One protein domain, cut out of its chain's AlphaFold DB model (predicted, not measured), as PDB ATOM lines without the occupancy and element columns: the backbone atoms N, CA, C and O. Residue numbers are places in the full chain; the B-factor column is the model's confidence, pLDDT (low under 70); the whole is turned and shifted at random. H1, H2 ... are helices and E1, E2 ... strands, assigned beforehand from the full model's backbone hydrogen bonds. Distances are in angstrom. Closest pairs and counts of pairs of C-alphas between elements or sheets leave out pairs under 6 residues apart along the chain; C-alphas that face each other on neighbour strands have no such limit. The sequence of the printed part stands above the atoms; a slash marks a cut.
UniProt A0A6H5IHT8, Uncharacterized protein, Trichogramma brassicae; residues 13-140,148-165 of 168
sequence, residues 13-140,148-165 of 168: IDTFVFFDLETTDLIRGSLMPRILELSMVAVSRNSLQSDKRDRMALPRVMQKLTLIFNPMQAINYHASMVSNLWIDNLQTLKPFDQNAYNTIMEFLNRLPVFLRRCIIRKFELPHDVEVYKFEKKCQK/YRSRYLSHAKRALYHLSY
ATOM      1  N   ILE A  13     -22.676  74.081  16.976       73.31
ATOM      2  CA  ILE A  13     -23.517  75.272  16.738       73.31
ATOM      3  C   ILE A  13     -22.973  76.050  15.539       73.31
ATOM      4  O   ILE A  13     -21.904  76.641  15.649       73.31
ATOM      5  N   ASP A  14     -23.704  76.123  14.431       79.75
ATOM      6  CA  ASP A  14     -23.215  76.812  13.224       79.75
ATOM      7  C   ASP A  14     -23.677  78.265  13.096       79.75
ATOM      8  O   ASP A  14     -23.053  79.042  12.376       79.75
ATOM      9  N   THR A  15     -24.737  78.657  13.806       82.69
ATOM     10  CA  THR A  15     -25.278  80.024  13.781       82.69
ATOM     11  C   THR A  15     -25.566  80.521  15.192       82.69
ATOM     12  O   THR A  15     -26.180  79.826  15.998       82.69
ATOM     13  N   PHE A  16     -25.146  81.748  15.473       82.38
ATOM     14  CA  PHE A  16     -25.403  82.477  16.707       82.38
ATOM     15  C   PHE A  16     -26.436  83.556  16.421       82.38
ATOM     16  O   PHE A  16     -26.308  84.260  15.424       82.38
ATOM     17  N   VAL A  17     -27.443  83.689  17.282       83.19
ATOM     18  CA  VAL A  17     -28.486  84.710  17.152       83.19
ATOM     19  C   VAL A  17     -28.507  85.537  18.422       83.19
ATOM     20  O   VAL A  17     -29.079  85.133  19.431       83.19
ATOM     21  N   PHE A  18     -27.861  86.688  18.353       82.62
ATOM     22  CA  PHE A  18     -27.894  87.703  19.390       82.62
ATOM     23  C   PHE A  18     -29.249  88.392  19.345       82.62
ATOM     24  O   PHE A  18     -29.756  88.639  18.252       82.62
ATOM     25  N   PHE A  19     -29.836  88.706  20.494       83.12
ATOM     26  CA  PHE A  19     -31.012  89.559  20.504       83.12
ATOM     27  C   PHE A  19     -31.063  90.440  21.737       83.12
ATOM     28  O   PHE A  19     -30.472  90.112  22.766       83.12
ATOM     29  N   ASP A  20     -31.833  91.508  21.611       84.38
ATOM     30  CA  ASP A  20     -32.189  92.397  22.699       84.38
ATOM     31  C   ASP A  20     -33.692  92.711  22.687       84.38
ATOM     32  O   ASP A  20     -34.364  92.548  21.660       84.38
ATOM     33  N   LEU A  21     -34.219  93.087  23.853       85.69
ATOM     34  CA  LEU A  21     -35.630  93.398  24.055       85.69
ATOM     35  C   LEU A  21     -35.782  94.690  24.845       85.69
ATOM     36  O   LEU A  21     -35.374  94.749  26.005       85.69
ATOM     37  N   GLU A  22     -36.524  95.634  24.276       89.81
ATOM     38  CA  GLU A  22     -37.065  96.761  25.027       89.81
ATOM     39  C   GLU A  22     -38.485  96.441  25.474       89.81
ATOM     40  O   GLU A  22     -39.280  95.840  24.743       89.81
ATOM     41  N   THR A  23     -38.821  96.814  26.705       88.38
ATOM     42  CA  THR A  23     -40.108  96.467  27.313       88.38
ATOM     43  C   THR A  23     -40.679  97.636  28.097       88.38
ATOM     44  O   THR A  23     -39.977  98.578  28.447       88.38
ATOM     45  N   THR A  24     -41.975  97.584  28.393       88.62
ATOM     46  CA  THR A  24     -42.670  98.697  29.048       88.62
ATOM     47  C   THR A  24     -42.222  98.987  30.484       88.62
ATOM     48  O   THR A  24     -42.496 100.073  30.977       88.62
ATOM     49  N   ASP A  25     -41.644  98.011  31.189       88.88
ATOM     50  CA  ASP A  25     -41.119  98.113  32.564       88.88
ATOM     51  C   ASP A  25     -40.278  96.853  32.859       88.88
ATOM     52  O   ASP A  25     -40.183  95.938  32.046       88.88
ATOM     53  N   LEU A  26     -39.719  96.754  34.057       82.06
ATOM     54  CA  LEU A  26     -39.140  95.531  34.599       82.06
ATOM     55  C   LEU A  26     -40.235  94.581  35.112       82.06
ATOM     56  O   LEU A  26     -41.320  95.006  35.510       82.06
ATOM     57  N   ILE A  27     -39.936  93.280  35.184       78.44
ATOM     58  CA  ILE A  27     -40.854  92.309  35.800       78.44
ATOM     59  C   ILE A  27     -40.952  92.573  37.302       78.44
ATOM     60  O   ILE A  27     -39.943  92.596  38.011       78.44
ATOM     61  N   ARG A  28     -42.181  92.707  37.808       76.94
ATOM     62  CA  ARG A  28     -42.458  92.915  39.236       76.94
ATOM     63  C   ARG A  28     -43.540  91.944  39.702       76.94
ATOM     64  O   ARG A  28     -44.719  92.123  39.417       76.94
ATOM     65  N   GLY A  29     -43.142  90.897  40.427       78.38
ATOM     66  CA  GLY A  29     -44.065  89.875  40.934       78.38
ATOM     67  C   GLY A  29     -44.777  89.114  39.808       78.38
ATOM     68  O   GLY A  29     -44.138  88.369  39.058       78.38
ATOM     69  N   SER A  30     -46.100  89.282  39.722       77.50
ATOM     70  CA  SER A  30     -46.957  88.749  38.652       77.50
ATOM     71  C   SER A  30     -47.161  89.723  37.485       77.50
ATOM     72  O   SER A  30     -47.697  89.313  36.457       77.50
ATOM     73  N   LEU A  31     -46.734  90.985  37.612       72.38
ATOM     74  CA  LEU A  31     -46.844  91.973  36.546       72.38
ATOM     75  C   LEU A  31     -45.796  91.687  35.467       72.38
ATOM     76  O   LEU A  31     -44.588  91.712  35.729       72.38
ATOM     77  N   MET A  32     -46.276  91.423  34.255       78.06
ATOM     78  CA  MET A  32     -45.449  91.147  33.087       78.06
ATOM     79  C   MET A  32     -45.437  92.369  32.158       78.06
ATOM     80  O   MET A  32     -46.504  92.786  31.704       78.06
ATOM     81  N   PRO A  33     -44.262  92.943  31.855       84.88
ATOM     82  CA  PRO A  33     -44.152  94.040  30.911       84.88
ATOM     83  C   PRO A  33     -44.406  93.549  29.481       84.88
ATOM     84  O   PRO A  33     -44.239  92.367  29.163       84.88
ATOM     85  N   ARG A  34     -44.818  94.469  28.610       85.81
ATOM     86  CA  ARG A  34     -45.066  94.203  27.188       85.81
ATOM     87  C   ARG A  34     -43.827  94.571  26.381       85.81
ATOM     88  O   ARG A  34     -43.079  95.459  26.778       85.81
ATOM     89  N   ILE A  35     -43.605  93.867  25.276       86.88
ATOM     90  CA  ILE A  35     -42.464  94.112  24.387       86.88
ATOM     91  C   ILE A  35     -42.739  95.381  23.573       86.88
ATOM     92  O   ILE A  35     -43.840  95.536  23.045       86.88
ATOM     93  N   LEU A  36     -41.744  96.261  23.497       90.69
ATOM     94  CA  LEU A  36     -41.721  97.478  22.683       90.69
ATOM     95  C   LEU A  36     -40.871  97.277  21.433       90.69
ATOM     96  O   LEU A  36     -41.297  97.632  20.342       90.69
ATOM     97  N   GLU A  37     -39.708  96.652  21.588       93.75
ATOM     98  CA  GLU A  37     -38.796  96.349  20.492       93.75
ATOM     99  C   GLU A  37     -38.194  94.958  20.686       93.75
ATOM    100  O   GLU A  37     -37.862  94.556  21.802       93.75
ATOM    101  N   LEU A  38     -38.050  94.226  19.584       89.69
ATOM    102  CA  LEU A  38     -37.216  93.038  19.474       89.69
ATOM    103  C   LEU A  38     -36.172  93.288  18.392       89.69
ATOM    104  O   LEU A  38     -36.536  93.500  17.237       89.69
ATOM    105  N   SER A  39     -34.896  93.175  18.746       91.38
ATOM    106  CA  SER A  39     -33.782  93.276  17.802       91.38
ATOM    107  C   SER A  39     -32.993  91.976  17.799       91.38
ATOM    108  O   SER A  39     -32.608  91.498  18.856       91.38
ATOM    109  N   MET A  40     -32.762  91.380  16.630       89.81
ATOM    110  CA  MET A  40     -32.058  90.112  16.446       89.81
ATOM    111  C   MET A  40     -30.946  90.266  15.409       89.81
ATOM    112  O   MET A  40     -31.159  90.819  14.331       89.81
ATOM    113  N   VAL A  41     -29.771  89.709  15.696       89.56
ATOM    114  CA  VAL A  41     -28.621  89.639  14.788       89.56
ATOM    115  C   VAL A  41     -28.114  88.203  14.741       89.56
ATOM    116  O   VAL A  41     -27.597  87.680  15.725       89.56
ATOM    117  N   ALA A  42     -28.243  87.565  13.583       88.94
ATOM    118  CA  ALA A  42     -27.788  86.209  13.326       88.94
ATOM    119  C   ALA A  42     -26.482  86.192  12.519       88.94
ATOM    120  O   ALA A  42     -26.379  86.827  11.466       88.94
ATOM    121  N   VAL A  43     -25.492  85.439  12.992       87.44
ATOM    122  CA  VAL A  43     -24.151  85.336  12.400       87.44
ATOM    123  C   VAL A  43     -23.681  83.884  12.434       87.44
ATOM    124  O   VAL A  43     -23.874  83.193  13.433       87.44
ATOM    125  N   SER A  44     -23.049  83.404  11.362       86.25
ATOM    126  CA  SER A  44     -22.468  82.056  11.361       86.25
ATOM    127  C   SER A  44     -21.222  81.982  12.252       86.25
ATOM    128  O   SER A  44     -20.513  82.973  12.444       86.25
ATOM    129  N   ARG A  45     -20.909  80.788  12.764       81.06
ATOM    130  CA  ARG A  45     -19.657  80.518  13.484       81.06
ATOM    131  C   ARG A  45     -18.447  80.960  12.673       81.06
ATOM    132  O   ARG A  45     -17.578  81.643  13.204       81.06
ATOM    133  N   ASN A  46     -18.427  80.598  11.391       82.88
ATOM    134  CA  ASN A  46     -17.336  80.945  10.493       82.88
ATOM    135  C   ASN A  46     -17.180  82.462  10.418       82.88
ATOM    136  O   ASN A  46     -16.083  82.945  10.649       82.88
ATOM    137  N   SER A  47     -18.272  83.211  10.225       81.12
ATOM    138  CA  SER A  47     -18.252  84.679  10.181       81.12
ATOM    139  C   SER A  47     -17.736  85.321  11.478       81.12
ATOM    140  O   SER A  47     -17.063  86.345  11.419       81.12
ATOM    141  N   LEU A  48     -18.012  84.727  12.647       78.25
ATOM    142  CA  LEU A  48     -17.459  85.180  13.935       78.25
ATOM    143  C   LEU A  48     -15.966  84.857  14.094       78.25
ATOM    144  O   LEU A  48     -15.261  85.556  14.813       78.25
ATOM    145  N   GLN A  49     -15.484  83.795  13.448       75.56
ATOM    146  CA  GLN A  49     -14.083  83.370  13.493       75.56
ATOM    147  C   GLN A  49     -13.225  83.997  12.378       75.56
ATOM    148  O   GLN A  49     -11.996  83.947  12.457       75.56
ATOM    149  N   SER A  50     -13.844  84.533  11.318       59.75
ATOM    150  CA  SER A  50     -13.197  84.675  10.009       59.75
ATOM    151  C   SER A  50     -12.465  85.981   9.723       59.75
ATOM    152  O   SER A  50     -11.917  86.073   8.628       59.75
ATOM    153  N   ASP A  51     -12.363  86.957  10.632       56.78
ATOM    154  CA  ASP A  51     -11.481  88.109  10.375       56.78
ATOM    155  C   ASP A  51     -10.248  88.127  11.277       56.78
ATOM    156  O   ASP A  51     -10.173  88.773  12.318       56.78
ATOM    157  N   LYS A  52      -9.225  87.379  10.847       61.72
ATOM    158  CA  LYS A  52      -7.895  87.415  11.473       61.72
ATOM    159  C   LYS A  52      -7.146  88.723  11.197       61.72
ATOM    160  O   LYS A  52      -6.129  88.957  11.843       61.72
ATOM    161  N   ARG A  53      -7.608  89.529  10.232       65.12
ATOM    162  CA  ARG A  53      -6.977  90.799   9.841       65.12
ATOM    163  C   ARG A  53      -7.403  91.943  10.752       65.12
ATOM    164  O   ARG A  53      -6.590  92.817  11.019       65.12
ATOM    165  N   ASP A  54      -8.631  91.889  11.265       69.62
ATOM    166  CA  ASP A  54      -9.140  92.825  12.260       69.62
ATOM    167  C   ASP A  54     -10.009  92.088  13.286       69.62
ATOM    168  O   ASP A  54     -11.173  91.773  13.049       69.62
ATOM    169  N   ARG A  55      -9.426  91.818  14.460       66.62
ATOM    170  CA  ARG A  55     -10.111  91.122  15.562       66.62
ATOM    171  C   ARG A  55     -11.216  91.962  16.210       66.62
ATOM    172  O   ARG A  55     -11.986  91.410  16.991       66.62
ATOM    173  N   MET A  56     -11.252  93.268  15.946       68.12
ATOM    174  CA  MET A  56     -12.251  94.195  16.480       68.12
ATOM    175  C   MET A  56     -13.382  94.459  15.477       68.12
ATOM    176  O   MET A  56     -14.412  95.020  15.853       68.12
ATOM    177  N   ALA A  57     -13.227  94.040  14.217       72.75
ATOM    178  CA  ALA A  57     -14.252  94.210  13.200       72.75
ATOM    179  C   ALA A  57     -15.463  93.308  13.460       72.75
ATOM    180  O   ALA A  57     -15.352  92.109  13.731       72.75
ATOM    181  N   LEU A  58     -16.656  93.884  13.306       78.56
ATOM    182  CA  LEU A  58     -17.890  93.110  13.311       78.56
ATOM    183  C   LEU A  58     -17.980  92.237  12.046       78.56
ATOM    184  O   LEU A  58     -17.639  92.699  10.953       78.56
ATOM    185  N   PRO A  59     -18.514  91.006  12.145       84.00
ATOM    186  CA  PRO A  59     -18.672  90.125  10.993       84.00
ATOM    187  C   PRO A  59     -19.494  90.760   9.867       84.00
ATOM    188  O   PRO A  59     -20.656  91.097  10.058       84.00
ATOM    189  N   ARG A  60     -18.952  90.882   8.650       84.88
ATOM    190  CA  ARG A  60     -19.671  91.555   7.546       84.88
ATOM    191  C   ARG A  60     -20.945  90.830   7.095       84.88
ATOM    192  O   ARG A  60     -21.900  91.481   6.657       84.88
ATOM    193  N   VAL A  61     -20.941  89.498   7.152       87.56
ATOM    194  CA  VAL A  61     -22.062  88.641   6.742       87.56
ATOM    195  C   VAL A  61     -22.909  88.317   7.968       87.56
ATOM    196  O   VAL A  61     -22.561  87.439   8.759       87.56
ATOM    197  N   MET A  62     -24.023  89.037   8.106       89.88
ATOM    198  CA  MET A  62     -24.988  88.893   9.194       89.88
ATOM    199  C   MET A  62     -26.419  89.097   8.682       89.88
ATOM    200  O   MET A  62     -26.638  89.835   7.722       89.88
ATOM    201  N   GLN A  63     -27.387  88.458   9.334       91.62
ATOM    202  CA  GLN A  63     -28.819  88.659   9.098       91.62
ATOM    203  C   GLN A  63     -29.411  89.404  10.295       91.62
ATOM    204  O   GLN A  63     -29.088  89.070  11.431       91.62
ATOM    205  N   LYS A  64     -30.255  90.409  10.058       94.56
ATOM    206  CA  LYS A  64     -30.851  91.223  11.125       94.56
ATOM    207  C   LYS A  64     -32.368  91.259  11.009       94.56
ATOM    208  O   LYS A  64     -32.885  91.307   9.895       94.56
ATOM    209  N   LEU A  65     -33.048  91.277  12.148       95.31
ATOM    210  CA  LEU A  65     -34.482  91.518  12.256       95.31
ATOM    211  C   LEU A  65     -34.722  92.469  13.426       95.31
ATOM    212  O   LEU A  65     -34.366  92.134  14.549       95.31
ATOM    213  N   THR A  66     -35.349  93.614  13.167       96.50
ATOM    214  CA  THR A  66     -35.806  94.536  14.212       96.50
ATOM    215  C   THR A  66     -37.295  94.773  14.022       96.50
ATOM    216  O   THR A  66     -37.726  95.139  12.929       96.50
ATOM    217  N   LEU A  67     -38.076  94.523  15.068       94.94
ATOM    218  CA  LEU A  67     -39.523  94.701  15.091       94.94
ATOM    219  C   LEU A  67     -39.895  95.603  16.262       94.94
ATOM    220  O   LEU A  67     -39.454  95.362  17.383       94.94
ATOM    221  N   ILE A  68     -40.728  96.605  15.994       96.06
ATOM    222  CA  ILE A  68     -41.241  97.546  16.990       96.06
ATOM    223  C   ILE A  68     -42.747  97.316  17.129       96.06
ATOM    224  O   ILE A  68     -43.442  97.112  16.131       96.06
ATOM    225  N   PHE A  69     -43.249  97.345  18.362       93.31
ATOM    226  CA  PHE A  69     -44.617  96.979  18.699       93.31
ATOM    227  C   PHE A  69     -45.331  98.074  19.479       93.31
ATOM    228  O   PHE A  69     -44.758  98.726  20.351       93.31
ATOM    229  N   ASN A  70     -46.636  98.193  19.244       94.81
ATOM    230  CA  ASN A  70     -47.517  98.887  20.172       94.81
ATOM    231  C   ASN A  70     -47.746  97.998  21.412       94.81
ATOM    232  O   ASN A  70     -48.325  96.911  21.290       94.81
ATOM    233  N   PRO A  71     -47.344  98.422  22.623       88.56
ATOM    234  CA  PRO A  71     -47.471  97.591  23.819       88.56
ATOM    235  C   PRO A  71     -48.922  97.354  24.252       88.56
ATOM    236  O   PRO A  71     -49.165  96.453  25.057       88.56
ATOM    237  N   MET A  72     -49.874  98.147  23.738       91.06
ATOM    238  CA  MET A  72     -51.286  98.163  24.146       91.06
ATOM    239  C   MET A  72     -51.482  98.450  25.641       91.06
ATOM    240  O   MET A  72     -52.503  98.098  26.226       91.06
ATOM    241  N   GLN A  73     -50.492  99.097  26.259       87.44
ATOM    242  CA  GLN A  73     -50.508  99.535  27.648       87.44
ATOM    243  C   GLN A  73     -49.576 100.734  27.847       87.44
ATOM    244  O   GLN A  73     -48.758 101.045  26.981       87.44
ATOM    245  N   ALA A  74     -49.675 101.380  29.009       92.19
ATOM    246  CA  ALA A  74     -48.771 102.459  29.388       92.19
ATOM    247  C   ALA A  74     -47.317 101.970  29.524       92.19
ATOM    248  O   ALA A  74     -47.054 100.837  29.937       92.19
ATOM    249  N   ILE A  75     -46.379 102.858  29.198       92.81
ATOM    250  CA  ILE A  75     -44.941 102.627  29.331       92.81
ATOM    251  C   ILE A  75     -44.465 103.318  30.609       92.81
ATOM    252  O   ILE A  75     -44.847 104.457  30.884       92.81
ATOM    253  N   ASN A  76     -43.645 102.635  31.408       94.44
ATOM    254  CA  ASN A  76     -42.983 103.250  32.549       94.44
ATOM    255  C   ASN A  76     -42.080 104.384  32.056       94.44
ATOM    256  O   ASN A  76     -41.281 104.184  31.146       94.44
ATOM    257  N   TYR A  77     -42.158 105.551  32.695       95.69
ATOM    258  CA  TYR A  77     -41.372 106.720  32.304       95.69
ATOM    259  C   TYR A  77     -39.867 106.426  32.175       95.69
ATOM    260  O   TYR A  77     -39.248 106.820  31.192       95.69
ATOM    261  N   HIS A  78     -39.280 105.676  33.117       93.44
ATOM    262  CA  HIS A  78     -37.865 105.308  33.041       93.44
ATOM    263  C   HIS A  78     -37.571 104.350  31.884       93.44
ATOM    264  O   HIS A  78     -36.520 104.470  31.263       93.44
ATOM    265  N   ALA A  79     -38.486 103.426  31.571       89.19
ATOM    266  CA  ALA A  79     -38.332 102.530  30.428       89.19
ATOM    267  C   ALA A  79     -38.398 103.302  29.100       89.19
ATOM    268  O   ALA A  79     -37.535 103.106  28.245       89.19
ATOM    269  N   SER A  80     -39.341 104.243  28.957       94.19
ATOM    270  CA  SER A  80     -39.394 105.156  27.803       94.19
ATOM    271  C   SER A  80     -38.140 106.014  27.686       94.19
ATOM    272  O   SER A  80     -37.610 106.171  26.595       94.19
ATOM    273  N   MET A  81     -37.632 106.538  28.801       94.50
ATOM    274  CA  MET A  81     -36.440 107.384  28.808       94.50
ATOM    275  C   MET A  81     -35.174 106.626  28.376       94.50
ATOM    276  O   MET A  81     -34.373 107.177  27.630       94.50
ATOM    277  N   VAL A  82     -34.982 105.383  28.835       88.94
ATOM    278  CA  VAL A  82     -33.784 104.583  28.512       88.94
ATOM    279  C   VAL A  82     -33.830 104.041  27.082       88.94
ATOM    280  O   VAL A  82     -32.826 104.111  26.382       88.94
ATOM    281  N   SER A  83     -34.988 103.545  26.639       86.19
ATOM    282  CA  SER A  83     -35.174 103.028  25.272       86.19
ATOM    283  C   SER A  83     -35.359 104.131  24.225       86.19
ATOM    284  O   SER A  83     -35.237 103.883  23.030       86.19
ATOM    285  N   ASN A  84     -35.684 105.350  24.667       93.88
ATOM    286  CA  ASN A  84     -36.159 106.449  23.831       93.88
ATOM    287  C   ASN A  84     -37.402 106.089  22.984       93.88
ATOM    288  O   ASN A  84     -37.600 106.623  21.892       93.88
ATOM    289  N   LEU A  85     -38.247 105.183  23.492       92.81
ATOM    290  CA  LEU A  85     -39.519 104.797  22.885       92.81
ATOM    291  C   LEU A  85     -40.690 105.339  23.711       92.81
ATOM    292  O   LEU A  85     -40.950 104.910  24.843       92.81
ATOM    293  N   TRP A  86     -41.427 106.275  23.122       94.62
ATOM    294  CA  TRP A  86     -42.584 106.914  23.741       94.62
ATOM    295  C   TRP A  86     -43.885 106.394  23.130       94.62
ATOM    296  O   TRP A  86     -43.946 106.049  21.951       94.62
ATOM    297  N   ILE A  87     -44.942 106.296  23.941       93.31
ATOM    298  CA  ILE A  87     -46.194 105.640  23.533       93.31
ATOM    299  C   ILE A  87     -46.844 106.301  22.313       93.31
ATOM    300  O   ILE A  87     -47.427 105.607  21.486       93.31
ATOM    301  N   ASP A  88     -46.719 107.619  22.177       94.62
ATOM    302  CA  ASP A  88     -47.177 108.426  21.045       94.62
ATOM    303  C   ASP A  88     -46.485 108.049  19.727       94.62
ATOM    304  O   ASP A  88     -47.133 108.060  18.681       94.62
ATOM    305  N   ASN A  89     -45.224 107.607  19.764       93.44
ATOM    306  CA  ASN A  89     -44.522 107.102  18.577       93.44
ATOM    307  C   ASN A  89     -45.010 105.712  18.138       93.44
ATOM    308  O   ASN A  89     -44.790 105.312  16.995       93.44
ATOM    309  N   LEU A  90     -45.665 104.969  19.034       94.69
ATOM    310  CA  LEU A  90     -46.006 103.558  18.832       94.69
ATOM    311  C   LEU A  90     -47.491 103.321  18.541       94.69
ATOM    312  O   LEU A  90     -47.868 102.199  18.210       94.69
ATOM    313  N   GLN A  91     -48.351 104.341  18.646       92.19
ATOM    314  CA  GLN A  91     -49.811 104.161  18.603       92.19
ATOM    315  C   GLN A  91     -50.312 103.535  17.296       92.19
ATOM    316  O   GLN A  91     -51.243 102.730  17.317       92.19
ATOM    317  N   THR A  92     -49.691 103.886  16.168       94.44
ATOM    318  CA  THR A  92     -50.073 103.399  14.833       94.44
ATOM    319  C   THR A  92     -49.499 102.019  14.509       94.44
ATOM    320  O   THR A  92     -49.925 101.391  13.537       94.44
ATOM    321  N   LEU A  93     -48.546 101.532  15.311       95.44
ATOM    322  CA  LEU A  93     -47.909 100.239  15.108       95.44
ATOM    323  C   LEU A  93     -48.821  99.096  15.556       95.44
ATOM    324  O   LEU A  93     -49.724  99.249  16.382       95.44
ATOM    325  N   LYS A  94     -48.565  97.911  15.004       93.94
ATOM    326  CA  LYS A  94     -49.248  96.691  15.428       93.94
ATOM    327  C   LYS A  94     -48.687  96.208  16.767       93.94
ATOM    328  O   LYS A  94     -47.504  96.412  17.046       93.94
ATOM    329  N   PRO A  95     -49.519  95.587  17.616       91.38
ATOM    330  CA  PRO A  95     -49.015  94.930  18.807       91.38
ATOM    331  C   PRO A  95     -48.216  93.681  18.445       91.38
ATOM    332  O   PRO A  95     -48.222  93.224  17.304       91.38
ATOM    333  N   PHE A  96     -47.563  93.095  19.447       85.88
ATOM    334  CA  PHE A  96     -47.022  91.750  19.303       85.88
ATOM    335  C   PHE A  96     -48.172  90.761  19.041       85.88
ATOM    336  O   PHE A  96     -48.960  90.478  19.949       85.88
ATOM    337  N   ASP A  97     -48.266  90.259  17.811       83.31
ATOM    338  CA  ASP A  97     -49.350  89.408  17.320       83.31
ATOM    339  C   ASP A  97     -48.829  88.145  16.601       83.31
ATOM    340  O   ASP A  97     -47.627  87.857  16.566       83.31
ATOM    341  N   GLN A  98     -49.744  87.356  16.031       82.38
ATOM    342  CA  GLN A  98     -49.402  86.119  15.327       82.38
ATOM    343  C   GLN A  98     -48.515  86.364  14.095       82.38
ATOM    344  O   GLN A  98     -47.668  85.527  13.772       82.38
ATOM    345  N   ASN A  99     -48.669  87.503  13.416       85.56
ATOM    346  CA  ASN A  99     -47.855  87.835  12.251       85.56
ATOM    347  C   ASN A  99     -46.420  88.145  12.670       85.56
ATOM    348  O   ASN A  99     -45.495  87.606  12.069       85.56
ATOM    349  N   ALA A 100     -46.233  88.915  13.748       85.25
ATOM    350  CA  ALA A 100     -44.915  89.155  14.328       85.25
ATOM    351  C   ALA A 100     -44.205  87.843  14.698       85.25
ATOM    352  O   ALA A 100     -43.043  87.638  14.341       85.25
ATOM    353  N   TYR A 101     -44.916  86.919  15.354       84.06
ATOM    354  CA  TYR A 101     -44.389  85.586  15.646       84.06
ATOM    355  C   TYR A 101     -43.988  84.834  14.368       84.06
ATOM    356  O   TYR A 101     -42.879  84.302  14.292       84.06
ATOM    357  N   ASN A 102     -44.852  84.813  13.349       82.38
ATOM    358  CA  ASN A 102     -44.564  84.138  12.084       82.38
ATOM    359  C   ASN A 102     -43.320  84.732  11.408       82.38
ATOM    360  O   ASN A 102     -42.444  83.973  11.006       82.38
ATOM    361  N   THR A 103     -43.182  86.061  11.379       90.12
ATOM    362  CA  THR A 103     -41.996  86.749  10.849       90.12
ATOM    363  C   THR A 103     -40.718  86.336  11.579       90.12
ATOM    364  O   THR A 103     -39.717  86.019  10.934       90.12
ATOM    365  N   ILE A 104     -40.739  86.280  12.916       85.81
ATOM    366  CA  ILE A 104     -39.589  85.822  13.714       85.81
ATOM    367  C   ILE A 104     -39.244  84.370  13.364       85.81
ATOM    368  O   ILE A 104     -38.080  84.028  13.157       85.81
ATOM    369  N   MET A 105     -40.253  83.505  13.263       82.75
ATOM    370  CA  MET A 105     -40.045  82.097  12.936       82.75
ATOM    371  C   MET A 105     -39.515  81.902  11.514       82.75
ATOM    372  O   MET A 105     -38.633  81.073  11.305       82.75
ATOM    373  N   GLU A 106     -40.008  82.661  10.541       86.94
ATOM    374  CA  GLU A 106     -39.513  82.653   9.163       86.94
ATOM    375  C   GLU A 106     -38.069  83.153   9.081       86.94
ATOM    376  O   GLU A 106     -37.246  82.508   8.428       86.94
ATOM    377  N   PHE A 107     -37.728  84.226   9.801       88.81
ATOM    378  CA  PHE A 107     -36.348  84.699   9.931       88.81
ATOM    379  C   PHE A 107     -35.429  83.593  10.461       88.81
ATOM    380  O   PHE A 107     -34.403  83.292   9.850       88.81
ATOM    381  N   LEU A 108     -35.824  82.930  11.551       83.50
ATOM    382  CA  LEU A 108     -35.055  81.833  12.139       83.50
ATOM    383  C   LEU A 108     -34.959  80.612  11.212       83.50
ATOM    384  O   LEU A 108     -33.918  79.959  11.167       83.50
ATOM    385  N   ASN A 109     -36.013  80.305  10.453       83.44
ATOM    386  CA  ASN A 109     -36.037  79.178   9.517       83.44
ATOM    387  C   ASN A 109     -35.138  79.391   8.290       83.44
ATOM    388  O   ASN A 109     -34.743  78.410   7.662       83.44
ATOM    389  N   ARG A 110     -34.802  80.642   7.949       86.50
ATOM    390  CA  ARG A 110     -33.850  80.969   6.874       86.50
ATOM    391  C   ARG A 110     -32.387  80.778   7.280       86.50
ATOM    392  O   ARG A 110     -31.511  80.814   6.415       86.50
ATOM    393  N   LEU A 111     -32.100  80.612   8.571       85.44
ATOM    394  CA  LEU A 111     -30.737  80.409   9.055       85.44
ATOM    395  C   LEU A 111     -30.246  78.987   8.704       85.44
ATOM    396  O   LEU A 111     -31.042  78.045   8.751       85.44
ATOM    397  N   PRO A 112     -28.952  78.798   8.368       77.44
ATOM    398  CA  PRO A 112     -28.403  77.487   8.021       77.44
ATOM    399  C   PRO A 112     -28.688  76.410   9.078       77.44
ATOM    400  O   PRO A 112     -28.546  76.632  10.282       77.44
ATOM    401  N   VAL A 113     -29.092  75.225   8.613       59.62
ATOM    402  CA  VAL A 113     -29.562  74.119   9.454       59.62
ATOM    403  C   VAL A 113     -28.396  73.221   9.862       59.62
ATOM    404  O   VAL A 113     -28.060  72.288   9.146       59.62
ATOM    405  N   PHE A 114     -27.854  73.427  11.059       42.12
ATOM    406  CA  PHE A 114     -27.521  72.320  11.957       42.12
ATOM    407  C   PHE A 114     -27.514  72.851  13.395       42.12
ATOM    408  O   PHE A 114     -26.727  73.708  13.777       42.12
ATOM    409  N   LEU A 115     -28.493  72.372  14.167       43.94
ATOM    410  CA  LEU A 115     -28.882  72.822  15.508       43.94
ATOM    411  C   LEU A 115     -29.501  74.232  15.567       43.94
ATOM    412  O   LEU A 115     -28.829  75.240  15.747       43.94
ATOM    413  N   ARG A 116     -30.843  74.266  15.542       47.78
ATOM    414  CA  ARG A 116     -31.697  75.402  15.940       47.78
ATOM    415  C   ARG A 116     -31.478  75.765  17.421       47.78
ATOM    416  O   ARG A 116     -32.311  75.480  18.282       47.78
ATOM    417  N   ARG A 117     -30.319  76.322  17.758       47.50
ATOM    418  CA  ARG A 117     -29.972  76.783  19.107       47.50
ATOM    419  C   ARG A 117     -29.486  78.218  19.020       47.50
ATOM    420  O   ARG A 117     -28.328  78.476  18.722       47.50
ATOM    421  N   CYS A 118     -30.411  79.145  19.261       45.09
ATOM    422  CA  CYS A 118     -30.092  80.554  19.444       45.09
ATOM    423  C   CYS A 118     -29.324  80.710  20.762       45.09
ATOM    424  O   CYS A 118     -29.884  80.527  21.841       45.09
ATOM    425  N   ILE A 119     -28.038  81.045  20.690       47.34
ATOM    426  CA  ILE A 119     -27.326  81.563  21.859       47.34
ATOM    427  C   ILE A 119     -27.739  83.016  22.024       47.34
ATOM    428  O   ILE A 119     -27.322  83.865  21.244       47.34
ATOM    429  N   ILE A 120     -28.546  83.276  23.045       48.66
ATOM    430  CA  ILE A 120     -28.989  84.613  23.412       48.66
ATOM    431  C   ILE A 120     -27.874  85.214  24.257       48.66
ATOM    432  O   ILE A 120     -27.699  84.825  25.409       48.66
ATOM    433  N   ARG A 121     -27.108  86.153  23.700       41.28
ATOM    434  CA  ARG A 121     -26.308  87.052  24.536       41.28
ATOM    435  C   ARG A 121     -26.948  88.427  24.539       41.28
ATOM    436  O   ARG A 121     -27.127  89.001  23.468       41.28
ATOM    437  N   LYS A 122     -27.180  88.961  25.739       40.16
ATOM    438  CA  LYS A 122     -27.170  90.408  25.939       40.16
ATOM    439  C   LYS A 122     -25.723  90.878  25.773       40.16
ATOM    440  O   LYS A 122     -24.808  90.237  26.291       40.16
ATOM    441  N   PHE A 123     -25.499  91.964  25.043       35.94
ATOM    442  CA  PHE A 123     -24.176  92.572  24.900       35.94
ATOM    443  C   PHE A 123     -23.851  93.432  26.133       35.94
ATOM    444  O   PHE A 123     -23.703  94.636  26.021       35.94
ATOM    445  N   GLU A 124     -23.762  92.828  27.323       33.22
ATOM    446  CA  GLU A 124     -23.187  93.477  28.509       33.22
ATOM    447  C   GLU A 124     -22.410  92.439  29.347       33.22
ATOM    448  O   GLU A 124     -23.001  91.561  29.968       33.22
ATOM    449  N   LEU A 125     -21.077  92.596  29.366       29.25
ATOM    450  CA  LEU A 125     -20.044  91.931  30.190       29.25
ATOM    451  C   LEU A 125     -19.516  90.526  29.785       29.25
ATOM    452  O   LEU A 125     -20.222  89.720  29.186       29.25
ATOM    453  N   PRO A 126     -18.231  90.215  30.096       29.78
ATOM    454  CA  PRO A 126     -17.462  89.145  29.443       29.78
ATOM    455  C   PRO A 126     -17.674  87.724  29.996       29.78
ATOM    456  O   PRO A 126     -17.010  86.804  29.518       29.78
ATOM    457  N   HIS A 127     -18.539  87.518  30.998       30.03
ATOM    458  CA  HIS A 127     -18.499  86.292  31.812       30.03
ATOM    459  C   HIS A 127     -19.780  85.449  31.882       30.03
ATOM    460  O   HIS A 127     -19.701  84.335  32.389       30.03
ATOM    461  N   ASP A 128     -20.895  85.865  31.274       31.77
ATOM    462  CA  ASP A 128     -22.142  85.085  31.308       31.77
ATOM    463  C   ASP A 128     -22.604  84.702  29.891       31.77
ATOM    464  O   ASP A 128     -23.175  85.499  29.147       31.77
ATOM    465  N   VAL A 129     -22.330  83.457  29.478       36.44
ATOM    466  CA  VAL A 129     -22.829  82.887  28.214       36.44
ATOM    467  C   VAL A 129     -23.986  81.946  28.516       36.44
ATOM    468  O   VAL A 129     -23.782  80.848  29.029       36.44
ATOM    469  N   GLU A 130     -25.199  82.337  28.133       40.19
ATOM    470  CA  GLU A 130     -26.378  81.483  28.257       40.19
ATOM    471  C   GLU A 130     -26.842  80.975  26.890       40.19
ATOM    472  O   GLU A 130     -27.139  81.728  25.963       40.19
ATOM    473  N   VAL A 131     -26.888  79.651  26.748       38.53
ATOM    474  CA  VAL A 131     -27.282  78.973  25.509       38.53
ATOM    475  C   VAL A 131     -28.746  78.565  25.606       38.53
ATOM    476  O   VAL A 131     -29.120  77.807  26.502       38.53
ATOM    477  N   TYR A 132     -29.570  79.003  24.653       43.06
ATOM    478  CA  TYR A 132     -30.992  78.679  24.624       43.06
ATOM    479  C   TYR A 132     -31.347  77.785  23.434       43.06
ATOM    480  O   TYR A 132     -30.798  77.874  22.335       43.06
ATOM    481  N   LYS A 133     -32.292  76.870  23.662       40.50
ATOM    482  CA  LYS A 133     -32.857  76.005  22.624       40.50
ATOM    483  C   LYS A 133     -34.269  76.488  22.326       40.50
ATOM    484  O   LYS A 133     -35.127  76.418  23.201       40.50
ATOM    485  N   PHE A 134     -34.500  76.948  21.101       39.09
ATOM    486  CA  PHE A 134     -35.846  77.219  20.611       39.09
ATOM    487  C   PHE A 134     -36.379  75.967  19.923       39.09
ATOM    488  O   PHE A 134     -35.897  75.568  18.864       39.09
ATOM    489  N   GLU A 135     -37.367  75.330  20.546       35.62
ATOM    490  CA  GLU A 135     -38.116  74.227  19.952       35.62
ATOM    491  C   GLU A 135     -39.575  74.636  19.805       35.62
ATOM    492  O   GLU A 135     -40.173  75.179  20.733       35.62
ATOM    493  N   LYS A 136     -40.163  74.339  18.645       34.84
ATOM    494  CA  LYS A 136     -41.604  74.450  18.437       34.84
ATOM    495  C   LYS A 136     -42.267  73.383  19.320       34.84
ATOM    496  O   LYS A 136     -42.188  72.200  18.997       34.84
ATOM    497  N   LYS A 137     -42.870  73.767  20.447       33.22
ATOM    498  CA  LYS A 137     -43.665  72.845  21.270       33.22
ATOM    499  C   LYS A 137     -45.140  72.978  20.897       33.22
ATOM    500  O   LYS A 137     -45.799  73.917  21.321       33.22
ATOM    501  N   CYS A 138     -45.666  72.016  20.138       27.86
ATOM    502  CA  CYS A 138     -47.103  71.732  20.188       27.86
ATOM    503  C   CYS A 138     -47.402  71.036  21.524       27.86
ATOM    504  O   CYS A 138     -46.612  70.201  21.966       27.86
ATOM    505  N   GLN A 139     -48.512  71.397  22.174       31.22
ATOM    506  CA  GLN A 139     -48.893  70.903  23.500       31.22
ATOM    507  C   GLN A 139     -48.744  69.378  23.634       31.22
ATOM    508  O   GLN A 139     -49.520  68.624  23.054       31.22
ATOM    509  N   LYS A 140     -47.804  68.942  24.479       28.20
ATOM    510  CA  LYS A 140     -47.977  67.805  25.395       28.20
ATOM    511  C   LYS A 140     -47.283  68.160  26.710       28.20
ATOM    512  O   LYS A 140     -46.168  68.679  26.708       28.20
ATOM    513  N   TYR A 148     -30.251  77.856  38.456       28.45
ATOM    514  CA  TYR A 148     -29.764  79.228  38.681       28.45
ATOM    515  C   TYR A 148     -30.698  80.408  38.323       28.45
ATOM    516  O   TYR A 148     -30.999  80.697  37.167       28.45
ATOM    517  N   ARG A 149     -31.118  81.152  39.357       30.95
ATOM    518  CA  ARG A 149     -31.950  82.363  39.265       30.95
ATOM    519  C   ARG A 149     -31.074  83.622  39.193       30.95
ATOM    520  O   ARG A 149     -30.852  84.263  40.216       30.95
ATOM    521  N   SER A 150     -30.663  84.048  37.998       32.50
ATOM    522  CA  SER A 150     -30.529  85.498  37.785       32.50
ATOM    523  C   SER A 150     -31.943  86.084  37.674       32.50
ATOM    524  O   SER A 150     -32.845  85.498  37.067       32.50
ATOM    525  N   ARG A 151     -32.185  87.228  38.321       33.25
ATOM    526  CA  ARG A 151     -33.490  87.907  38.250       33.25
ATOM    527  C   ARG A 151     -33.824  88.298  36.801       33.25
ATOM    528  O   ARG A 151     -34.965  88.120  36.389       33.25
ATOM    529  N   TYR A 152     -32.819  88.641  35.994       31.81
ATOM    530  CA  TYR A 152     -32.951  88.955  34.562       31.81
ATOM    531  C   TYR A 152     -33.101  87.721  33.663       31.81
ATOM    532  O   TYR A 152     -33.828  87.759  32.673       31.81
ATOM    533  N   LEU A 153     -32.514  86.594  34.066       35.47
ATOM    534  CA  LEU A 153     -32.725  85.268  33.471       35.47
ATOM    535  C   LEU A 153     -34.205  84.874  33.454       35.47
ATOM    536  O   LEU A 153     -34.672  84.214  32.530       35.47
ATOM    537  N   SER A 154     -34.961  85.295  34.474       46.34
ATOM    538  CA  SER A 154     -36.411  85.106  34.508       46.34
ATOM    539  C   SER A 154     -37.147  86.001  33.507       46.34
ATOM    540  O   SER A 154     -38.198  85.595  33.017       46.34
ATOM    541  N   HIS A 155     -36.586  87.168  33.164       43.66
ATOM    542  CA  HIS A 155     -37.195  88.149  32.267       43.66
ATOM    543  C   HIS A 155     -37.166  87.685  30.814       43.66
ATOM    544  O   HIS A 155     -38.222  87.551  30.201       43.66
ATOM    545  N   ALA A 156     -35.983  87.334  30.302       43.06
ATOM    546  CA  ALA A 156     -35.849  86.774  28.962       43.06
ATOM    547  C   ALA A 156     -36.527  85.398  28.877       43.06
ATOM    548  O   ALA A 156     -37.345  85.187  27.988       43.06
ATOM    549  N   LYS A 157     -36.315  84.483  29.842       44.09
ATOM    550  CA  LYS A 157     -37.011  83.179  29.830       44.09
ATOM    551  C   LYS A 157     -38.528  83.317  29.839       44.09
ATOM    552  O   LYS A 157     -39.162  82.560  29.121       44.09
ATOM    553  N   ARG A 158     -39.125  84.237  30.611       49.62
ATOM    554  CA  ARG A 158     -40.588  84.430  30.617       49.62
ATOM    555  C   ARG A 158     -41.091  85.154  29.368       49.62
ATOM    556  O   ARG A 158     -42.119  84.746  28.844       49.62
ATOM    557  N   ALA A 159     -40.381  86.158  28.854       46.72
ATOM    558  CA  ALA A 159     -40.746  86.815  27.595       46.72
ATOM    559  C   ALA A 159     -40.694  85.832  26.408       46.72
ATOM    560  O   ALA A 159     -41.635  85.746  25.623       46.72
ATOM    561  N   LEU A 160     -39.651  84.997  26.342       49.00
ATOM    562  CA  LEU A 160     -39.513  83.923  25.353       49.00
ATOM    563  C   LEU A 160     -40.482  82.759  25.607       49.00
ATOM    564  O   LEU A 160     -40.956  82.143  24.656       49.00
ATOM    565  N   TYR A 161     -40.818  82.467  26.871       46.16
ATOM    566  CA  TYR A 161     -41.908  81.550  27.209       46.16
ATOM    567  C   TYR A 161     -43.196  82.068  26.564       46.16
ATOM    568  O   TYR A 161     -43.810  81.345  25.801       46.16
ATOM    569  N   HIS A 162     -43.546  83.346  26.694       42.66
ATOM    570  CA  HIS A 162     -44.711  83.884  25.983       42.66
ATOM    571  C   HIS A 162     -44.589  83.838  24.449       42.66
ATOM    572  O   HIS A 162     -45.589  83.553  23.799       42.66
ATOM    573  N   LEU A 163     -43.392  83.979  23.863       43.38
ATOM    574  CA  LEU A 163     -43.181  83.741  22.422       43.38
ATOM    575  C   LEU A 163     -43.500  82.298  21.999       43.38
ATOM    576  O   LEU A 163     -43.987  82.073  20.899       43.38
ATOM    577  N   SER A 164     -43.264  81.320  22.873       33.12
ATOM    578  CA  SER A 164     -43.606  79.908  22.638       33.12
ATOM    579  C   SER A 164     -45.044  79.510  23.017       33.12
ATOM    580  O   SER A 164     -45.445  78.386  22.726       33.12
ATOM    581  N   TYR A 165     -45.808  80.403  23.659       36.16
ATOM    582  CA  TYR A 165     -47.168  80.161  24.170       36.16
ATOM    583  C   TYR A 165     -48.172  81.241  23.718       36.16
ATOM    584  O   TYR A 165     -49.241  81.363  24.319       36.16
TER     585      TYR A 165
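This is residues 13 to 140 and 148 to 165 of the 168 residues of an uncharacterized protein of Trichogramma brassicae (UniProt A0A6H5IHT8). The domain is a narrow slab of three strands, E1, E2 and E3, with H4 lying lengthwise over E2 and E3 and H5 near E1, about perpendicular to H4. The short helix H1 sits at one end of the slab and H2 and H3 at the other, while two long stretches have no named element: residues 50 to 62, whose C-alphas lie 15 to 30 A from the mean of all C-alphas, and residues 110 to 140, whose C-alphas lie 7 to 26 A from it. The printed part has 146 residues with five named helices and three named strands, in the order E1 E2 H1 E3 H2 H3 H4 H5; the sheet's order is E1 E2 E3, antiparallel. The class is mixed, helices and strands, with 67 residues, under half, in named elements. The whole is compact, with a radius of gyration of the C-alphas of 16.4 A and spans of 46 by 41 by 35 A.

E1, residues 15 to 23, begins at C-alpha 15 (-25.278, 80.024, 13.781) and is 26.0 A long. E2, residues 35 to 44, is 26.7 A long, and H1, residues 45 to 49, measures 6.3 A. E3, residues 63 to 68, is 17.2 A long. H2, residues 77 to 83, measures 10.1 A and H3, residues 87 to 90, 5.1 A. H4, residues 98 to 109, is 16.1 A long. H5, residues 151 to 164, is 20.2 A long and ends at C-alpha 164 (-43.606, 79.908, 22.638).

E1 and E2 form a hairpin, antiparallel at 167 degrees, with N 18 and O 41 within hydrogen-bond range at 2.8 A. E2 and E3 are antiparallel at 179 degrees, with N 40 and O 65 at 2.7 A. H4 is on the sheet at a height of 10.5 A, over E2 and E3, along the strands at 8 degrees to E3 on the local plane; the closest C-alphas of E3 and H4, Leu 65 and Phe 107, are 7.4 A apart. H5 only grazes the sheet with residues 155 to 159. H4 and H5 are close but not clearly touching, about perpendicular at 80 degrees, their closest C-alphas, Tyr 101 and Leu 163, 7.1 A apart. H1 only grazes the sheet with residues 45 to 48, and H2 with residues 79 to 83. H3 is not on the sheet. Every O i to N i+4 pair is within hydrogen-bond range in H1, H2 and H4; H5 has 9 of 10, and H3 is too short for such a pair.

The two C-alphas farthest apart, Arg 53 and Lys 140, are 49.5 A apart. Residues 141 to 147 are not printed, with 25.3 A between C-alphas 140 and 148. The links E1 to E2 and H1 to E3 are long. Mean pLDDT of the printed part is 70.9; residues 50 to 56, 113 to 140 and 148 to 165 include those under 70.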